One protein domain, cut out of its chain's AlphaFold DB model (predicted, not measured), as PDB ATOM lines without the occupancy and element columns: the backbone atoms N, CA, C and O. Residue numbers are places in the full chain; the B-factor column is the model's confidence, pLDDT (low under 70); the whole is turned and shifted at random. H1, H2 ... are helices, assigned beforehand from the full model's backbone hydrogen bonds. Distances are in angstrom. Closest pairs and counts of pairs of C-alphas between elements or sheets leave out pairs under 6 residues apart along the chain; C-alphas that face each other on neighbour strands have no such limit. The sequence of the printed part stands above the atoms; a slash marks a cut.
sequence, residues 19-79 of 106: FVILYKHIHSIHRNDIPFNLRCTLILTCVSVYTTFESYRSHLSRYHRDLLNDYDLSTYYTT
ATOM      1  N   PHE A  19     176.654 165.153 162.379       87.19
ATOM      2  CA  PHE A  19     176.015 163.842 162.474       87.19
ATOM      3  C   PHE A  19     174.909 163.806 163.530       87.19
ATOM      4  O   PHE A  19     173.851 163.240 163.279       87.19
ATOM      5  N   VAL A  20     175.105 164.444 164.687       87.62
ATOM      6  CA  VAL A  20     174.090 164.480 165.753       87.62
ATOM      7  C   VAL A  20     172.760 165.070 165.267       87.62
ATOM      8  O   VAL A  20     171.687 164.623 165.678       87.62
ATOM      9  N   ILE A  21     172.812 166.035 164.344       89.31
ATOM     10  CA  ILE A  21     171.624 166.651 163.747       89.31
ATOM     11  C   ILE A  21     170.972 165.674 162.766       89.31
ATOM     12  O   ILE A  21     169.763 165.453 162.852       89.31
ATOM     13  N   LEU A  22     171.762 165.021 161.904       90.50
ATOM     14  CA  LEU A  22     171.265 163.954 161.030       90.50
ATOM     15  C   LEU A  22     170.617 162.818 161.843       90.50
ATOM     16  O   LEU A  22     169.526 162.361 161.515       90.50
ATOM     17  N   TYR A  23     171.254 162.374 162.924       91.50
ATOM     18  CA  TYR A  23     170.738 161.316 163.785       91.50
ATOM     19  C   TYR A  23     169.400 161.705 164.423       91.50
ATOM     20  O   TYR A  23     168.458 160.912 164.396       91.50
ATOM     21  N   LYS A  24     169.274 162.937 164.940       92.12
ATOM     22  CA  LYS A  24     167.994 163.463 165.446       92.12
ATOM     23  C   LYS A  24     166.922 163.474 164.359       92.12
ATOM     24  O   LYS A  24     165.788 163.093 164.633       92.12
ATOM     25  N   HIS A  25     167.275 163.866 163.138       93.56
ATOM     26  CA  HIS A  25     166.363 163.816 162.001       93.56
ATOM     27  C   HIS A  25     165.902 162.378 161.702       93.56
ATOM     28  O   HIS A  25     164.698 162.134 161.663       93.56
ATOM     29  N   ILE A  26     166.820 161.412 161.585       93.50
ATOM     30  CA  ILE A  26     166.481 159.996 161.349       93.50
ATOM     31  C   ILE A  26     165.584 159.460 162.472       93.50
ATOM     32  O   ILE A  26     164.583 158.804 162.202       93.50
ATOM     33  N   HIS A  27     165.902 159.773 163.728       93.62
ATOM     34  CA  HIS A  27     165.113 159.342 164.879       93.62
ATOM     35  C   HIS A  27     163.698 159.938 164.895       93.62
ATOM     36  O   HIS A  27     162.751 159.250 165.267       93.62
ATOM     37  N   SER A  28     163.535 161.204 164.513       94.56
ATOM     38  CA  SER A  28     162.229 161.870 164.555       94.56
ATOM     39  C   SER A  28     161.359 161.553 163.342       94.56
ATOM     40  O   SER A  28     160.146 161.432 163.491       94.56
ATOM     41  N   ILE A  29     161.961 161.432 162.157       95.19
ATOM     42  CA  ILE A  29     161.236 161.303 160.888       95.19
ATOM     43  C   ILE A  29     161.132 159.844 160.448       95.19
ATOM     44  O   ILE A  29     160.045 159.396 160.110       95.19
ATOM     45  N   HIS A  30     162.234 159.096 160.512       94.81
ATOM     46  CA  HIS A  30     162.367 157.799 159.845       94.81
ATOM     47  C   HIS A  30     162.343 156.590 160.789       94.81
ATOM     48  O   HIS A  30     162.477 155.455 160.337       94.81
ATOM     49  N   ARG A  31     162.194 156.782 162.111       93.56
ATOM     50  CA  ARG A  31     162.275 155.670 163.084       93.56
ATOM     51  C   ARG A  31     161.286 154.529 162.821       93.56
ATOM     52  O   ARG A  31     161.571 153.393 163.174       93.56
ATOM     53  N   ASN A  32     160.140 154.853 162.225       93.81
ATOM     54  CA  ASN A  32     159.030 153.934 161.987       93.81
ATOM     55  C   ASN A  32     158.850 153.617 160.495       93.81
ATOM     56  O   ASN A  32     157.832 153.037 160.121       93.81
ATOM     57  N   ASP A  33     159.795 154.022 159.645       91.88
ATOM     58  CA  ASP A  33     159.686 153.812 158.206       91.88
ATOM     59  C   ASP A  33     159.763 152.327 157.864       91.88
ATOM     60  O   ASP A  33     160.555 151.568 158.426       91.88
ATOM     61  N   ILE A  34     158.941 151.916 156.901       88.94
ATOM     62  CA  ILE A  34     158.943 150.564 156.353       88.94
ATOM     63  C   ILE A  34     158.960 150.693 154.824       88.94
ATOM     64  O   ILE A  34     157.981 151.176 154.255       88.94
ATOM     65  N   PRO A  35     160.034 150.264 154.138       88.19
ATOM     66  CA  PRO A  35     161.230 149.625 154.688       88.19
ATOM     67  C   PRO A  35     162.225 150.631 155.297       88.19
ATOM     68  O   PRO A  35     162.541 151.648 154.687       88.19
ATOM     69  N   PHE A  36     162.807 150.293 156.450       92.75
ATOM     70  CA  PHE A  36     164.001 150.969 156.959       92.75
ATOM     71  C   PHE A  36     165.239 150.278 156.380       92.75
ATOM     72  O   PHE A  36     165.415 149.072 156.547       92.75
ATOM     73  N   ASN A  37     166.105 151.017 155.685       93.50
ATOM     74  CA  ASN A  37     167.371 150.486 155.181       93.50
ATOM     75  C   ASN A  37     168.460 151.551 155.279       93.50
ATOM     76  O   ASN A  37     168.461 152.522 154.524       93.50
ATOM     77  N   LEU A  38     169.376 151.373 156.227       92.94
ATOM     78  CA  LEU A  38     170.405 152.362 156.503       92.94
ATOM     79  C   LEU A  38     171.781 151.716 156.623       92.94
ATOM     80  O   LEU A  38     171.993 150.814 157.433       92.94
ATOM     81  N   ARG A  39     172.735 152.221 155.839       90.94
ATOM     82  CA  ARG A  39     174.150 151.861 155.937       90.94
ATOM     83  C   ARG A  39     174.869 152.868 156.826       90.94
ATOM     84  O   ARG A  39     174.852 154.065 156.539       90.94
ATOM     85  N   CYS A  40     175.534 152.388 157.871       89.56
ATOM     86  CA  CYS A  40     176.448 153.233 158.628       89.56
ATOM     87  C   CYS A  40     177.685 153.523 157.771       89.56
ATOM     88  O   CYS A  40     178.260 152.601 157.202       89.56
ATOM     89  N   THR A  41     178.052 154.799 157.649       84.50
ATOM     90  CA  THR A  41     179.207 155.282 156.866       84.50
ATOM     91  C   THR A  41     180.022 156.327 157.638       84.50
ATOM     92  O   THR A  41     180.789 157.084 157.054       84.50
ATOM     93  N   LEU A  42     179.861 156.374 158.968       81.19
ATOM     94  CA  LEU A  42     180.491 157.386 159.828       81.19
ATOM     95  C   LEU A  42     182.012 157.285 159.886       81.19
ATOM     96  O   LEU A  42     182.698 158.278 160.092       81.19
ATOM     97  N   ILE A  43     182.532 156.076 159.714       80.00
ATOM     98  CA  ILE A  43     183.957 155.790 159.591       80.00
ATOM     99  C   ILE A  43     184.100 154.960 158.323       80.00
ATOM    100  O   ILE A  43     183.254 154.105 158.070       80.00
ATOM    101  N   LEU A  44     185.159 155.180 157.539       75.12
ATOM    102  CA  LEU A  44     185.366 154.515 156.243       75.12
ATOM    103  C   LEU A  44     185.266 152.979 156.325       75.12
ATOM    104  O   LEU A  44     184.833 152.322 155.383       75.12
ATOM    105  N   THR A  45     185.653 152.409 157.466       80.06
ATOM    106  CA  THR A  45     185.618 150.968 157.737       80.06
ATOM    107  C   THR A  45     184.278 150.475 158.284       80.06
ATOM    108  O   THR A  45     184.027 149.270 158.286       80.06
ATOM    109  N   CYS A  46     183.396 151.371 158.731       84.50
ATOM    110  CA  CYS A  46     182.047 151.009 159.133       84.50
ATOM    111  C   CYS A  46     181.179 150.889 157.881       84.50
ATOM    112  O   CYS A  46     180.977 151.858 157.156       84.50
ATOM    113  N   VAL A  47     180.702 149.677 157.601       83.00
ATOM    114  CA  VAL A  47     179.885 149.376 156.413       83.00
ATOM    115  C   VAL A  47     178.649 148.543 156.747       83.00
ATOM    116  O   VAL A  47     178.010 147.993 155.851       83.00
ATOM    117  N   SER A  48     178.306 148.459 158.032       90.19
ATOM    118  CA  SER A  48     177.165 147.693 158.526       90.19
ATOM    119  C   SER A  48     175.843 148.273 158.025       90.19
ATOM    120  O   SER A  48     175.645 149.492 158.019       90.19
ATOM    121  N   VAL A  49     174.932 147.386 157.626       93.69
ATOM    122  CA  VAL A  49     173.592 147.728 157.132       93.69
ATOM    123  C   VAL A  49     172.549 147.296 158.153       93.69
ATOM    124  O   VAL A  49     172.634 146.204 158.714       93.69
ATOM    125  N   TYR A  50     171.560 148.156 158.373       95.25
ATOM    126  CA  TYR A  50     170.512 147.975 159.367       95.25
ATOM    127  C   TYR A  50     169.139 148.074 158.719       95.25
ATOM    128  O   TYR A  50     168.871 148.988 157.937       95.25
ATOM    129  N   THR A  51     168.269 147.132 159.073       95.38
ATOM    130  CA  THR A  51     166.888 147.047 158.581       95.38
ATOM    131  C   THR A  51     165.862 147.604 159.564       95.38
ATOM    132  O   THR A  51     164.669 147.602 159.282       95.38
ATOM    133  N   THR A  52     166.309 148.070 160.734       95.44
ATOM    134  CA  THR A  52     165.463 148.711 161.749       95.44
ATOM    135  C   THR A  52     166.203 149.863 162.416       95.44
ATOM    136  O   THR A  52     167.430 149.826 162.562       95.44
ATOM    137  N   PHE A  53     165.460 150.866 162.883       95.06
ATOM    138  CA  PHE A  53     166.041 151.988 163.613       95.06
ATOM    139  C   PHE A  53     166.707 151.547 164.927       95.06
ATOM    140  O   PHE A  53     167.834 151.952 165.204       95.06
ATOM    141  N   GLU A  54     166.073 150.672 165.714       95.25
ATOM    142  CA  GLU A  54     166.628 150.162 166.976       95.25
ATOM    143  C   GLU A  54     167.991 149.484 166.802       95.25
ATOM    144  O   GLU A  54     168.898 149.701 167.612       95.25
ATOM    145  N   SER A  55     168.162 148.686 165.742       95.25
ATOM    146  CA  SER A  55     169.441 148.019 165.473       95.25
ATOM    147  C   SER A  55     170.527 149.028 165.096       95.25
ATOM    148  O   SER A  55     171.639 148.960 165.629       95.25
ATOM    149  N   TYR A  56     170.179 150.026 164.281       95.06
ATOM    150  CA  TYR A  56     171.069 151.134 163.956       95.06
ATOM    151  C   TYR A  56     171.457 151.947 165.200       95.06
ATOM    152  O   TYR A  56     172.640 152.158 165.463       95.06
ATOM    153  N   ARG A  57     170.487 152.336 166.033       93.88
ATOM    154  CA  ARG A  57     170.723 153.067 167.287       93.88
ATOM    155  C   ARG A  57     171.628 152.289 168.244       93.88
ATOM    156  O   ARG A  57     172.523 152.877 168.848       93.88
ATOM    157  N   SER A  58     171.396 150.984 168.390       94.75
ATOM    158  CA  SER A  58     172.222 150.112 169.235       94.75
ATOM    159  C   SER A  58     173.667 150.040 168.738       94.75
ATOM    160  O   SER A  58     174.607 150.051 169.529       94.75
ATOM    161  N   HIS A  59     173.860 150.013 167.421       93.69
ATOM    162  CA  HIS A  59     175.188 150.091 166.833       93.69
ATOM    163  C   HIS A  59     175.865 151.434 167.134       93.69
ATOM    164  O   HIS A  59     176.993 151.444 167.630       93.69
ATOM    165  N   LEU A  60     175.175 152.555 166.917       92.56
ATOM    166  CA  LEU A  60     175.749 153.876 167.179       92.56
ATOM    167  C   LEU A  60     176.172 154.046 168.640       92.56
ATOM    168  O   LEU A  60     177.262 154.541 168.906       92.56
ATOM    169  N   SER A  61     175.357 153.592 169.594       90.25
ATOM    170  CA  SER A  61     175.686 153.731 171.016       90.25
ATOM    171  C   SER A  61     176.885 152.887 171.458       90.25
ATOM    172  O   SER A  61     177.541 153.240 172.437       90.25
ATOM    173  N   ARG A  62     177.179 151.785 170.757       91.12
ATOM    174  CA  ARG A  62     178.298 150.882 171.069       91.12
ATOM    175  C   ARG A  62     179.599 151.278 170.380       91.12
ATOM    176  O   ARG A  62     180.653 151.145 170.987       91.12
ATOM    177  N   TYR A  63     179.519 151.730 169.130       89.56
ATOM    178  CA  TYR A  63     180.694 151.909 168.265       89.56
ATOM    179  C   TYR A  63     180.976 153.367 167.893       89.56
ATOM    180  O   TYR A  63     182.074 153.678 167.447       89.56
ATOM    181  N   HIS A  64     180.001 154.259 168.071       87.62
ATOM    182  CA  HIS A  64     180.078 155.665 167.663       87.62
ATOM    183  C   HIS A  64     179.554 156.605 168.760       87.62
ATOM    184  O   HIS A  64     178.994 157.661 168.469       87.62
ATOM    185  N   ARG A  65     179.706 156.210 170.033       84.94
ATOM    186  CA  ARG A  65     179.178 156.957 171.183       84.94
ATOM    187  C   ARG A  65     179.695 158.392 171.222       84.94
ATOM    188  O   ARG A  65     178.926 159.298 171.528       84.94
ATOM    189  N   ASP A  66     180.965 158.587 170.893       81.25
ATOM    190  CA  ASP A  66     181.624 159.892 170.950       81.25
ATOM    191  C   ASP A  66     180.997 160.880 169.953       81.25
ATOM    192  O   ASP A  66     180.702 162.017 170.306       81.25
ATOM    193  N   LEU A  67     180.627 160.401 168.759       76.44
ATOM    194  CA  LEU A  67     179.971 161.202 167.716       76.44
ATOM    195  C   LEU A  67     178.531 161.617 168.063       76.44
ATOM    196  O   LEU A  67     177.980 162.515 167.429       76.44
ATOM    197  N   LEU A  68     177.892 160.956 169.035       74.38
ATOM    198  CA  LEU A  68     176.546 161.317 169.496       74.38
ATOM    199  C   LEU A  68     176.557 162.445 170.532       74.38
ATOM    200  O   LEU A  68     175.539 163.117 170.703       74.38
ATOM    201  N   ASN A  69     177.684 162.633 171.219       70.50
ATOM    202  CA  ASN A  69     177.854 163.646 172.258       70.50
ATOM    203  C   ASN A  69     178.504 164.930 171.740       70.50
ATOM    204  O   ASN A  69     178.496 165.940 172.442       70.50
ATOM    205  N   ASP A  70     179.046 164.893 170.527       61.34
ATOM    206  CA  ASP A  70     179.728 166.019 169.913       61.34
ATOM    207  C   ASP A  70     178.708 167.072 169.439       61.34
ATOM    208  O   ASP A  70     178.179 167.043 168.325       61.34
ATOM    209  N   TYR A  71     178.348 167.969 170.360       52.28
ATOM    210  CA  TYR A  71     177.651 169.224 170.069       52.28
ATOM    211  C   TYR A  71     178.650 170.352 169.770       52.28
ATOM    212  O   TYR A  71     178.240 171.500 169.590       52.28
ATOM    213  N   ASP A  72     179.954 170.064 169.727       47.47
ATOM    214  CA  ASP A  72     180.956 171.092 169.509       47.47
ATOM    215  C   ASP A  72     181.148 171.337 168.011       47.47
ATOM    216  O   ASP A  72     182.095 170.898 167.357       47.47
ATOM    217  N   LEU A  73     180.191 172.083 167.455       50.66
ATOM    218  CA  LEU A  73     180.264 172.621 166.101       50.66
ATOM    219  C   LEU A  73     181.573 173.395 165.863       50.66
ATOM    220  O   LEU A  73     181.968 173.527 164.710       50.66
ATOM    221  N   SER A  74     182.253 173.902 166.902       45.78
ATOM    222  CA  SER A  74     183.432 174.754 166.721       45.78
ATOM    223  C   SER A  74     184.620 173.996 166.124       45.78
ATOM    224  O   SER A  74     185.261 174.508 165.213       45.78
ATOM    225  N   THR A  75     184.851 172.740 166.511       44.84
ATOM    226  CA  THR A  75     186.071 172.014 166.112       44.84
ATOM    227  C   THR A  75     186.020 171.503 164.663       44.84
ATOM    228  O   THR A  75     187.055 171.382 164.004       44.84
ATOM    229  N   TYR A  76     184.825 171.254 164.114       44.00
ATOM    230  CA  TYR A  76     184.688 170.734 162.747       44.00
ATOM    231  C   TYR A  76     184.839 171.814 161.671       44.00
ATOM    232  O   TYR A  76     185.351 171.506 160.597       44.00
ATOM    233  N   TYR A  77     184.471 173.070 161.953       43.91
ATOM    234  CA  TYR A  77     184.703 174.186 161.024       43.91
ATOM    235  C   TYR A  77     186.155 174.695 161.051       43.91
ATOM    236  O   TYR A  77     186.633 175.202 160.039       43.91
ATOM    237  N   THR A  78     186.895 174.503 162.151       41.72
ATOM    238  CA  THR A  78     188.269 175.023 162.309       41.72
ATOM    239  C   THR A  78     189.325 174.325 161.443       41.72
ATOM    240  O   THR A  78     190.418 174.849 161.284       41.72
ATOM    241  N   THR A  79     189.041 173.169 160.830       42.31
ATOM    242  CA  THR A  79     190.035 172.470 159.984       42.31
ATOM    243  C   THR A  79     189.841 172.664 158.480       42.31
ATOM    244  O   THR A  79     190.677 172.198 157.704       42.31
TER     245      THR A  79
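AT A GLANCE: This is residues 19 to 79 of the 106 residues of the protein "Hypothetical protein" of Rotaria sp. Silwood1 (UniProt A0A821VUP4). Two helices, H1 and H2, lie side by side and run opposite ways, and a long loop of residues 31 to 52, folded back on itself, joins them. The short helix H3 follows H2 and packs on the first residues of H1, and beyond it residues 72 to 79, with H4, stick out as a free arm at one end. The printed part has 61 residues with four named helices, in the order H1, H2, H3, H4, and no named strand; the class is all helix. It is only just compact, close to loose, with a radius of gyration of the C-alphas of 12.4 A. The C-alphas span 38 by 25 by 17 A, an outline only just elongated.

HOW THE PARTS SIT: H1, residues 19 to 30, and H2, residues 53 to 63, are close but not clearly touching; their closest C-alphas, those of His 27 and Phe 53, are 7.5 A apart. Their lines stand at a shallow tilt of 19 degrees, and they run opposite ways. In the link between them, residues 38 to 39 make a short antiparallel pairing with residues 49 to 50. H3, residues 65 to 69, touches H1 at residues 19 to 20 alone; the closest C-alphas, those of Val 20 and Leu 68, are 5.5 A apart. H2 and H3 are close but not clearly touching, with the closest C-alphas, those of Ser 61 and Leu 68, 7.8 A apart. H4, residues 73 to 77, is apart from H1, H2 and H3. Every O i to N i+4 pair is within hydrogen-bond range in H1 and H2; in H3 it is 0 of 1, with 2 of 2 O i to N i+3 pairs within range, and in H4 0 of 1, with 0 of 2.

IN THESE COORDINATES: H1 begins at C-alpha 19, at (176.015, 163.842, 162.474), and measures 15.2 A from first to last C-alpha. H2, residues 53 to 63, begins at C-alpha 53, at (166.041, 151.988, 163.613), and measures 15.4 A. H3, residues 65 to 69, and H4, residues 73 to 77, each measure 6.9 A. H4 ends at C-alpha 77, at (184.703, 174.186, 161.024).

THE WHOLE: The C-alphas of Ile 34 and Thr 78, the two farthest apart, are 38.6 A apart. Without residues 72 to 79, which stand free, the body of 53 residues spans 28 by 23 by 15 A. The printed part has no cut. The link from H1 to H2, with 22 residues, is long; those from H2 to H3 and from H3 to H4 are tight. The mean pLDDT of the printed part is 82.5, and residues 70 to 79 are under 70.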